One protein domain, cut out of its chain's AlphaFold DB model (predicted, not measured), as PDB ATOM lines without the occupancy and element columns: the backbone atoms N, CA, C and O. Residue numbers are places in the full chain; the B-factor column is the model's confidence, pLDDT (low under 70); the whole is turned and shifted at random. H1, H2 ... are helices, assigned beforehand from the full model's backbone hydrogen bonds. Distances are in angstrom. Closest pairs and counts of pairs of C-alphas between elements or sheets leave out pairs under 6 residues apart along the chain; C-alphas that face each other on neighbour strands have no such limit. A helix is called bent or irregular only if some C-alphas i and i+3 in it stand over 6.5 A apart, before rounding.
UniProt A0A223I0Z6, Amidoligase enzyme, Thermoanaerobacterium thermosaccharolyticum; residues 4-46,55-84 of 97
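Overview. This is residues 4 to 46 and 55 to 84 of the 97 residues of the protein "Amidoligase enzyme" of Thermoanaerobacterium thermosaccharolyticum (UniProt A0A223I0Z6). A long helix, H2, runs through the middle; H3 and H4 form a helical hairpin on one side of it, with H4 crossing H2 at residues 25 to 32. A long loop, residues 11 to 23, leads from the short helix H1, which touches no helix and is on the other side of H2, to the beginning of H2. The 73 printed residues hold four named helices, H1 to H4 in chain order, and no named strand; the class is all helix. The whole is only just loose, close to compact, with a radius of gyration of the C-alphas of 13.8 A and spans of 38 by 34 by 26 A.

Arrangement. H1, residues 4 to 10, is apart from H2, residues 24 to 43. With residues 25 to 32 alone, H2 touches H4, residues 73 to 83; the closest C-alphas, of Ser 29 and Cys 78, are 4.6 A apart. Their lines are about perpendicular, at 85 degrees. H3, residues 57 to 67, and H4 touch as a hairpin, closest at the C-alphas of Lys 58 and Cys 83, 5.8 A apart. They run opposite ways at a shallow tilt of 34.6 degrees, only just short of steep. H2 and H3 are near each other, with 5 pairs of C-alphas within 10 A. Every O i to N i+4 pair is within hydrogen-bond range in H2 and H3, against 5 of 7 in H4 and 1 of 3 in H1, where 3 of 4 O i to N i+3 pairs are.

Along the chain. H1 begins at C-alpha 4 (-33.637, 7.392, -15.476) and measures 9.1 A. H2 measures 28.5 A from C-alpha 24 (-31.817, -18.740, -2.906). H3 and H4 each measure 15.2 A, and H4 ends at C-alpha 83 (-17.134, -12.442, 0.652). H1 and H4 are irregular: C-alphas 7 and 10 are 7.5 A apart, and C-alphas 74 and 77 are 7.3 A apart.

Size, cuts and confidence. The C-alphas farthest apart, of Gly 9 and Glu 55, are 41.4 A apart. Residues 47 to 54 are not printed, and C-alphas 46 and 55 are 24.4 A apart across this cut. Residues 41 to 46, of which 41 to 43 belong to H2, stand free. The link from H1 to H2 is long, and that from H3 to H4 tight. The mean pLDDT of the printed part is 91.3, and no printed residue is under 70.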
ATOM      1  N   HIS A   4     -32.673   6.658 -14.651       87.81
ATOM      2  CA  HIS A   4     -33.637   7.392 -15.476       87.81
ATOM      3  C   HIS A   4     -35.005   7.510 -14.791       87.81
ATOM      4  O   HIS A   4     -35.560   8.597 -14.683       87.81
ATOM      5  N   SER A   5     -35.500   6.400 -14.235       88.12
ATOM      6  CA  SER A   5     -36.766   6.367 -13.495       88.12
ATOM      7  C   SER A   5     -36.755   7.284 -12.263       88.12
ATOM      8  O   SER A   5     -37.753   7.939 -11.961       88.12
ATOM      9  N   PHE A   6     -35.609   7.397 -11.585       87.00
ATOM     10  CA  PHE A   6     -35.446   8.278 -10.430       87.00
ATOM     11  C   PHE A   6     -35.596   9.754 -10.823       87.00
ATOM     12  O   PHE A   6     -36.346  10.482 -10.177       87.00
ATOM     13  N   PHE A   7     -34.949  10.181 -11.912       87.88
ATOM     14  CA  PHE A   7     -35.012  11.571 -12.383       87.88
ATOM     15  C   PHE A   7     -36.348  11.948 -13.040       87.88
ATOM     16  O   PHE A   7     -36.683  13.127 -13.085       87.88
ATOM     17  N   ASN A   8     -37.136  10.966 -13.481       90.44
ATOM     18  CA  ASN A   8     -38.455  11.187 -14.082       90.44
ATOM     19  C   ASN A   8     -39.613  11.170 -13.067       90.44
ATOM     20  O   ASN A   8     -40.770  11.067 -13.461       90.44
ATOM     21  N   GLY A   9     -39.322  11.237 -11.763       84.19
ATOM     22  CA  GLY A   9     -40.343  11.384 -10.719       84.19
ATOM     23  C   GLY A   9     -40.901  10.082 -10.137       84.19
ATOM     24  O   GLY A   9     -41.711  10.143  -9.218       84.19
ATOM     25  N   ASN A  10     -40.438   8.909 -10.583       86.69
ATOM     26  CA  ASN A  10     -40.888   7.627 -10.022       86.69
ATOM     27  C   ASN A  10     -40.135   7.235  -8.741       86.69
ATOM     28  O   ASN A  10     -40.558   6.328  -8.028       86.69
ATOM     29  N   GLY A  11     -38.980   7.854  -8.466       83.19
ATOM     30  CA  GLY A  11     -38.182   7.587  -7.263       83.19
ATOM     31  C   GLY A  11     -37.547   6.190  -7.194       83.19
ATOM     32  O   GLY A  11     -37.021   5.811  -6.150       83.19
ATOM     33  N   THR A  12     -37.568   5.418  -8.284       87.44
ATOM     34  CA  THR A  12     -37.014   4.058  -8.332       87.44
ATOM     35  C   THR A  12     -35.661   4.007  -9.034       87.44
ATOM     36  O   THR A  12     -35.386   4.770  -9.960       87.44
ATOM     37  N   ILE A  13     -34.808   3.075  -8.603       88.25
ATOM     38  CA  ILE A  13     -33.508   2.806  -9.223       88.25
ATOM     39  C   ILE A  13     -33.418   1.340  -9.639       88.25
ATOM     40  O   ILE A  13     -33.923   0.459  -8.945       88.25
ATOM     41  N   GLU A  14     -32.727   1.063 -10.745       88.69
ATOM     42  CA  GLU A  14     -32.497  -0.311 -11.199       88.69
ATOM     43  C   GLU A  14     -31.019  -0.694 -11.066       88.69
ATOM     44  O   GLU A  14     -30.119  -0.130 -11.710       88.69
ATOM     45  N   LEU A  15     -30.764  -1.723 -10.259       87.94
ATOM     46  CA  LEU A  15     -29.442  -2.311 -10.075       87.94
ATOM     47  C   LEU A  15     -29.278  -3.529 -10.990       87.94
ATOM     48  O   LEU A  15     -29.624  -4.648 -10.639       87.94
ATOM     49  N   ARG A  16     -28.700  -3.303 -12.173       87.25
ATOM     50  CA  ARG A  16     -28.415  -4.343 -13.184       87.25
ATOM     51  C   ARG A  16     -27.060  -5.045 -12.987       87.25
ATOM     52  O   ARG A  16     -26.458  -5.502 -13.946       87.25
ATOM     53  N   GLY A  17     -26.536  -5.038 -11.761       82.81
ATOM     54  CA  GLY A  17     -25.186  -5.525 -11.439       82.81
ATOM     55  C   GLY A  17     -25.114  -6.993 -11.018       82.81
ATOM     56  O   GLY A  17     -24.056  -7.437 -10.586       82.81
ATOM     57  N   PHE A  18     -26.223  -7.731 -11.089       86.25
ATOM     58  CA  PHE A  18     -26.316  -9.102 -10.592       86.25
ATOM     59  C   PHE A  18     -26.557 -10.078 -11.742       86.25
ATOM     60  O   PHE A  18     -27.422  -9.848 -12.587       86.25
ATOM     61  N   ASN A  19     -25.811 -11.182 -11.747       86.00
ATOM     62  CA  ASN A  19     -26.066 -12.293 -12.657       86.00
ATOM     63  C   ASN A  19     -27.333 -13.043 -12.229       86.00
ATOM     64  O   ASN A  19     -27.626 -13.151 -11.035       86.00
ATOM     65  N   SER A  20     -28.063 -13.583 -13.207       85.75
ATOM     66  CA  SER A  20     -29.190 -14.476 -12.929       85.75
ATOM     67  C   SER A  20     -28.683 -15.754 -12.266       85.75
ATOM     68  O   SER A  20     -27.687 -16.333 -12.694       85.75
ATOM     69  N   GLU A  21     -29.352 -16.178 -11.201       89.31
ATOM     70  CA  GLU A  21     -28.905 -17.261 -10.333       89.31
ATOM     71  C   GLU A  21     -30.133 -17.921  -9.698       89.31
ATOM     72  O   GLU A  21     -31.113 -17.236  -9.415       89.31
ATOM     73  N   LEU A  22     -30.085 -19.237  -9.467       92.56
ATOM     74  CA  LEU A  22     -31.193 -20.001  -8.864       92.56
ATOM     75  C   LEU A  22     -30.964 -20.294  -7.376       92.56
ATOM     76  O   LEU A  22     -31.877 -20.696  -6.656       92.56
ATOM     77  N   HIS A  23     -29.745 -20.076  -6.884       93.31
ATOM     78  CA  HIS A  23     -29.404 -20.295  -5.485       93.31
ATOM     79  C   HIS A  23     -30.042 -19.231  -4.574       93.31
ATOM     80  O   HIS A  23     -29.569 -18.091  -4.501       93.31
ATOM     81  N   ALA A  24     -31.050 -19.627  -3.789       92.94
ATOM     82  CA  ALA A  24     -31.817 -18.740  -2.906       92.94
ATOM     83  C   ALA A  24     -30.940 -17.854  -1.995       92.94
ATOM     84  O   ALA A  24     -31.182 -16.655  -1.875       92.94
ATOM     85  N   GLY A  25     -29.868 -18.409  -1.415       92.12
ATOM     86  CA  GLY A  25     -28.936 -17.645  -0.574       92.12
ATOM     87  C   GLY A  25     -28.200 -16.521  -1.318       92.12
ATOM     88  O   GLY A  25     -28.002 -15.440  -0.763       92.12
ATOM     89  N   LYS A  26     -27.866 -16.712  -2.603       92.94
ATOM     90  CA  LYS A  26     -27.199 -15.686  -3.417       92.94
ATOM     91  C   LYS A  26     -28.188 -14.589  -3.804       92.94
ATOM     92  O   LYS A  26     -27.882 -13.416  -3.617       92.94
ATOM     93  N   ILE A  27     -29.395 -14.971  -4.229       93.69
ATOM     94  CA  ILE A  27     -30.485 -14.032  -4.542       93.69
ATOM     95  C   ILE A  27     -30.790 -13.152  -3.324       93.69
ATOM     96  O   ILE A  27     -30.793 -11.927  -3.426       93.69
ATOM     97  N   ARG A  28     -30.965 -13.767  -2.145       93.56
ATOM     98  CA  ARG A  28     -31.177 -13.041  -0.887       93.56
ATOM     99  C   ARG A  28     -30.032 -12.071  -0.607       93.56
ATOM    100  O   ARG A  28     -30.287 -10.922  -0.261       93.56
ATOM    101  N   SER A  29     -28.787 -12.508  -0.787       94.50
ATOM    102  CA  SER A  29     -27.603 -11.665  -0.582       94.50
ATOM    103  C   SER A  29     -27.605 -10.436  -1.491       94.50
ATOM    104  O   SER A  29     -27.302  -9.339  -1.028       94.50
ATOM    105  N   TYR A  30     -27.984 -10.599  -2.760       93.75
ATOM    106  CA  TYR A  30     -28.068  -9.507  -3.732       93.75
ATOM    107  C   TYR A  30     -29.165  -8.503  -3.381       93.75
ATOM    108  O   TYR A  30     -28.910  -7.300  -3.382       93.75
ATOM    109  N   ILE A  31     -30.352  -8.985  -3.007       93.12
ATOM    110  CA  ILE A  31     -31.470  -8.127  -2.590       93.12
ATOM    111  C   ILE A  31     -31.107  -7.353  -1.319       93.12
ATOM    112  O   ILE A  31     -31.283  -6.138  -1.263       93.12
ATOM    113  N   VAL A  32     -30.559  -8.029  -0.305       94.69
ATOM    114  CA  VAL A  32     -30.166  -7.383   0.956       94.69
ATOM    115  C   VAL A  32     -29.069  -6.348   0.721       94.69
ATOM    116  O   VAL A  32     -29.155  -5.243   1.254       94.69
ATOM    117  N   LEU A  33     -28.066  -6.665  -0.104       94.25
ATOM    118  CA  LEU A  33     -27.023  -5.709  -0.465       94.25
ATOM    119  C   LEU A  33     -27.618  -4.487  -1.176       94.25
ATOM    120  O   LEU A  33     -27.292  -3.363  -0.811       94.25
ATOM    121  N   ALA A  34     -28.507  -4.690  -2.150       93.56
ATOM    122  CA  ALA A  34     -29.187  -3.612  -2.863       93.56
ATOM    123  C   ALA A  34     -29.954  -2.676  -1.914       93.56
ATOM    124  O   ALA A  34     -29.818  -1.457  -1.998       93.56
ATOM    125  N   LEU A  35     -30.717  -3.239  -0.975       92.75
ATOM    126  CA  LEU A  35     -31.462  -2.464   0.018       92.75
ATOM    127  C   LEU A  35     -30.528  -1.683   0.950       92.75
ATOM    128  O   LEU A  35     -30.744  -0.493   1.180       92.75
ATOM    129  N   ALA A  36     -29.465  -2.323   1.442       94.25
ATOM    130  CA  ALA A  36     -28.482  -1.680   2.310       94.25
ATOM    131  C   ALA A  36     -27.725  -0.549   1.591       94.25
ATOM    132  O   ALA A  36     -27.501   0.509   2.178       94.25
ATOM    133  N   LEU A  37     -27.388  -0.729   0.307       92.00
ATOM    134  CA  LEU A  37     -26.776   0.311  -0.525       92.00
ATOM    135  C   LEU A  37     -27.705   1.511  -0.711       92.00
ATOM    136  O   LEU A  37     -27.260   2.648  -0.577       92.00
ATOM    137  N   ASN A  38     -28.992   1.270  -0.968       91.75
ATOM    138  CA  ASN A  38     -29.975   2.343  -1.114       91.75
ATOM    139  C   ASN A  38     -30.138   3.120   0.194       91.75
ATOM    140  O   ASN A  38     -30.123   4.349   0.193       91.75
ATOM    141  N   HIS A  39     -30.227   2.411   1.321       92.56
ATOM    142  CA  HIS A  39     -30.283   3.040   2.634       92.56
ATOM    143  C   HIS A  39     -29.023   3.868   2.925       92.56
ATOM    144  O   HIS A  39     -29.122   5.013   3.366       92.56
ATOM    145  N   GLN A  40     -27.838   3.328   2.629       92.50
ATOM    146  CA  GLN A  40     -26.582   4.058   2.765       92.50
ATOM    147  C   GLN A  40     -26.572   5.319   1.894       92.50
ATOM    148  O   GLN A  40     -26.225   6.384   2.389       92.50
ATOM    149  N   ALA A  41     -26.976   5.230   0.626       89.75
ATOM    150  CA  ALA A  41     -26.993   6.371  -0.285       89.75
ATOM    151  C   ALA A  41     -27.918   7.502   0.201       89.75
ATOM    152  O   ALA A  41     -27.567   8.670   0.065       89.75
ATOM    153  N   LEU A  42     -29.065   7.161   0.797       89.62
ATOM    154  CA  LEU A  42     -30.022   8.139   1.328       89.62
ATOM    155  C   LEU A  42     -29.573   8.778   2.651       89.62
ATOM    156  O   LEU A  42     -29.920   9.922   2.931       89.62
ATOM    157  N   THR A  43     -28.835   8.046   3.487       92.44
ATOM    158  CA  THR A  43     -28.466   8.490   4.846       92.44
ATOM    159  C   THR A  43     -27.063   9.084   4.940       92.44
ATOM    160  O   THR A  43     -26.755   9.832   5.873       92.44
ATOM    161  N   GLN A  44     -26.180   8.754   3.996       91.62
ATOM    162  CA  GLN A  44     -24.781   9.151   4.031       91.62
ATOM    163  C   GLN A  44     -24.615  10.637   3.687       91.62
ATOM    164  O   GLN A  44     -24.925  11.086   2.592       91.62
ATOM    165  N   LYS A  45     -24.042  11.400   4.625       92.25
ATOM    166  CA  LYS A  45     -23.851  12.856   4.492       92.25
ATOM    167  C   LYS A  45     -22.735  13.257   3.527       92.25
ATOM    168  O   LYS A  45     -22.770  14.343   2.963       92.25
ATOM    169  N   CYS A  46     -21.704  12.426   3.396       90.19
ATOM    170  CA  CYS A  46     -20.528  12.739   2.591       90.19
ATOM    171  C   CYS A  46     -19.911  11.478   1.986       90.19
ATOM    172  O   CYS A  46     -19.947  10.401   2.582       90.19
ATOM    173  N   GLU A  55      -5.181  -4.285   0.256       85.62
ATOM    174  CA  GLU A  55      -4.257  -5.326   0.717       85.62
ATOM    175  C   GLU A  55      -4.978  -6.614   1.145       85.62
ATOM    176  O   GLU A  55      -4.406  -7.700   1.093       85.62
ATOM    177  N   ASN A  56      -6.230  -6.500   1.594       90.69
ATOM    178  CA  ASN A  56      -7.074  -7.628   1.977       90.69
ATOM    179  C   ASN A  56      -8.540  -7.312   1.662       90.69
ATOM    180  O   ASN A  56      -9.265  -6.721   2.471       90.69
ATOM    181  N   GLU A  57      -8.962  -7.716   0.468       89.88
ATOM    182  CA  GLU A  57     -10.298  -7.459  -0.070       89.88
ATOM    183  C   GLU A  57     -11.390  -8.064   0.811       89.88
ATOM    184  O   GLU A  57     -12.407  -7.425   1.089       89.88
ATOM    185  N   LYS A  58     -11.165  -9.275   1.331       92.44
ATOM    186  CA  LYS A  58     -12.131  -9.966   2.187       92.44
ATOM    187  C   LYS A  58     -12.347  -9.252   3.521       92.44
ATOM    188  O   LYS A  58     -13.484  -9.154   3.992       92.44
ATOM    189  N   PHE A  59     -11.283  -8.726   4.129       92.06
ATOM    190  CA  PHE A  59     -11.374  -7.910   5.343       92.06
ATOM    191  C   PHE A  59     -12.084  -6.578   5.075       92.06
ATOM    192  O   PHE A  59     -12.988  -6.190   5.824       92.06
ATOM    193  N   ALA A  60     -11.707  -5.893   3.991       92.00
ATOM    194  CA  ALA A  60     -12.313  -4.630   3.580       92.00
ATOM    195  C   ALA A  60     -13.819  -4.791   3.319       92.00
ATOM    196  O   ALA A  60     -14.628  -4.030   3.850       92.00
ATOM    197  N   MET A  61     -14.218  -5.839   2.596       92.75
ATOM    198  CA  MET A  61     -15.627  -6.129   2.342       92.75
ATOM    199  C   MET A  61     -16.376  -6.449   3.632       92.75
ATOM    200  O   MET A  61     -17.421  -5.865   3.895       92.75
ATOM    201  N   ARG A  62     -15.844  -7.318   4.498       92.44
ATOM    202  CA  ARG A  62     -16.502  -7.657   5.770       92.44
ATOM    203  C   ARG A  62     -16.723  -6.424   6.653       92.44
ATOM    204  O   ARG A  62     -17.804  -6.254   7.216       92.44
ATOM    205  N   THR A  63     -15.709  -5.573   6.802       92.38
ATOM    206  CA  THR A  63     -15.828  -4.335   7.593       92.38
ATOM    207  C   THR A  63     -16.821  -3.359   6.968       92.38
ATOM    208  O   THR A  63     -17.615  -2.752   7.688       92.38
ATOM    209  N   TYR A  64     -16.850  -3.270   5.638       92.38
ATOM    210  CA  TYR A  64     -17.842  -2.491   4.910       92.38
ATOM    211  C   TYR A  64     -19.273  -3.005   5.123       92.38
ATOM    212  O   TYR A  64     -20.146  -2.211   5.469       92.38
ATOM    213  N   LEU A  65     -19.506  -4.315   5.001       94.38
ATOM    214  CA  LEU A  65     -20.819  -4.929   5.219       94.38
ATOM    215  C   LEU A  65     -21.335  -4.685   6.643       94.38
ATOM    216  O   LEU A  65     -22.503  -4.353   6.828       94.38
ATOM    217  N   ASN A  66     -20.454  -4.763   7.643       93.75
ATOM    218  CA  ASN A  66     -20.810  -4.396   9.012       93.75
ATOM    219  C   ASN A  66     -21.209  -2.910   9.114       93.75
ATOM    220  O   ASN A  66     -22.197  -2.589   9.764       93.75
ATOM    221  N   ARG A  67     -20.478  -2.000   8.452       91.69
ATOM    222  CA  ARG A  67     -20.766  -0.552   8.469       91.69
ATOM    223  C   ARG A  67     -22.136  -0.208   7.876       91.69
ATOM    224  O   ARG A  67     -22.752   0.746   8.334       91.69
ATOM    225  N   ILE A  68     -22.598  -0.955   6.875       93.75
ATOM    226  CA  ILE A  68     -23.914  -0.750   6.242       93.75
ATOM    227  C   ILE A  68     -25.048  -1.538   6.919       93.75
ATOM    228  O   ILE A  68     -26.163  -1.555   6.407       93.75
ATOM    229  N   GLY A  69     -24.779  -2.186   8.060       92.56
ATOM    230  CA  GLY A  69     -25.807  -2.798   8.907       92.56
ATOM    231  C   GLY A  69     -25.998  -4.310   8.756       92.56
ATOM    232  O   GLY A  69     -26.874  -4.858   9.414       92.56
ATOM    233  N   LEU A  70     -25.182  -5.022   7.968       94.56
ATOM    234  CA  LEU A  70     -25.246  -6.492   7.880       94.56
ATOM    235  C   LEU A  70     -24.527  -7.140   9.082       94.56
ATOM    236  O   LEU A  70     -23.487  -7.789   8.937       94.56
ATOM    237  N   ILE A  71     -25.061  -6.936  10.287       93.38
ATOM    238  CA  ILE A  71     -24.501  -7.405  11.564       93.38
ATOM    239  C   ILE A  71     -25.443  -8.436  12.191       93.38
ATOM    240  O   ILE A  71     -26.644  -8.231  12.210       93.38
ATOM    241  N   GLY A  72     -24.894  -9.519  12.746       92.69
ATOM    242  CA  GLY A  72     -25.670 -10.582  13.393       92.69
ATOM    243  C   GLY A  72     -25.724 -11.878  12.584       92.69
ATOM    244  O   GLY A  72     -25.175 -11.979  11.475       92.69
ATOM    245  N   ASP A  73     -26.346 -12.897  13.173       93.25
ATOM    246  CA  ASP A  73     -26.409 -14.245  12.598       93.25
ATOM    247  C   ASP A  73     -27.349 -14.327  11.392       93.25
ATOM    248  O   ASP A  73     -27.071 -15.050  10.434       93.25
ATOM    249  N   GLU A  74     -28.390 -13.499  11.359       92.56
ATOM    250  CA  GLU A  74     -29.354 -13.431  10.255       92.56
ATOM    251  C   GLU A  74     -28.723 -13.026   8.908       92.56
ATOM    252  O   GLU A  74     -29.208 -13.434   7.845       92.56
ATOM    253  N   PHE A  75     -27.607 -12.286   8.956       94.50
ATOM    254  CA  PHE A  75     -26.815 -11.862   7.797       94.50
ATOM    255  C   PHE A  75     -25.539 -12.689   7.601       94.50
ATOM    256  O   PHE A  75     -24.744 -12.379   6.710       94.50
ATOM    257  N   LYS A  76     -25.297 -13.732   8.407       93.00
ATOM    258  CA  LYS A  76     -24.096 -14.578   8.292       93.00
ATOM    259  C   LYS A  76     -23.978 -15.193   6.897       93.00
ATOM    260  O   LYS A  76     -22.944 -15.034   6.254       93.00
ATOM    261  N   ASN A  77     -25.061 -15.792   6.403       93.75
ATOM    262  CA  ASN A  77     -25.108 -16.373   5.061       93.75
ATOM    263  C   ASN A  77     -24.911 -15.312   3.959       93.75
ATOM    264  O   ASN A  77     -24.168 -15.547   3.009       93.75
ATOM    265  N   CYS A  78     -25.494 -14.116   4.118       94.69
ATOM    266  CA  CYS A  78     -25.307 -13.029   3.155       94.69
ATOM    267  C   CYS A  78     -23.844 -12.581   3.071       94.69
ATOM    268  O   CYS A  78     -23.280 -12.472   1.984       94.69
ATOM    269  N   ARG A  79     -23.205 -12.360   4.227       94.38
ATOM    270  CA  ARG A  79     -21.785 -11.992   4.296       94.38
ATOM    271  C   ARG A  79     -20.892 -13.077   3.711       94.38
ATOM    272  O   ARG A  79     -19.930 -12.758   3.023       94.38
ATOM    273  N   GLU A  80     -21.217 -14.344   3.952       94.25
ATOM    274  CA  GLU A  80     -20.479 -15.465   3.381       94.25
ATOM    275  C   GLU A  80     -20.535 -15.453   1.851       94.25
ATOM    276  O   GLU A  80     -19.486 -15.464   1.212       94.25
ATOM    277  N   HIS A  81     -21.727 -15.351   1.257       94.50
ATOM    278  CA  HIS A  81     -21.874 -15.302  -0.199       94.50
ATOM    279  C   HIS A  81     -21.179 -14.088  -0.826       94.50
ATOM    280  O   HIS A  81     -20.525 -14.233  -1.857       94.50
ATOM    281  N   LEU A  82     -21.278 -12.915  -0.194       93.25
ATOM    282  CA  LEU A  82     -20.669 -11.675  -0.686       93.25
ATOM    283  C   LEU A  82     -19.139 -11.664  -0.561       93.25
ATOM    284  O   LEU A  82     -18.467 -11.050  -1.383       93.25
ATOM    285  N   CYS A  83     -18.580 -12.358   0.432       93.94
ATOM    286  CA  CYS A  83     -17.134 -12.442   0.652       93.94
ATOM    287  C   CYS A  83     -16.494 -13.720   0.083       93.94
ATOM    288  O   CYS A  83     -15.287 -13.912   0.240       93.94
ATOM    289  N   LYS A  84     -17.274 -14.624  -0.528       92.75
ATOM    290  CA  LYS A  84     -16.804 -15.951  -0.966       92.75
ATOM    291  C   LYS A  84     -15.695 -15.876  -2.013       92.75
ATOM    292  O   LYS A  84     -14.774 -16.681  -1.967       92.75
TER     293      LYS A  84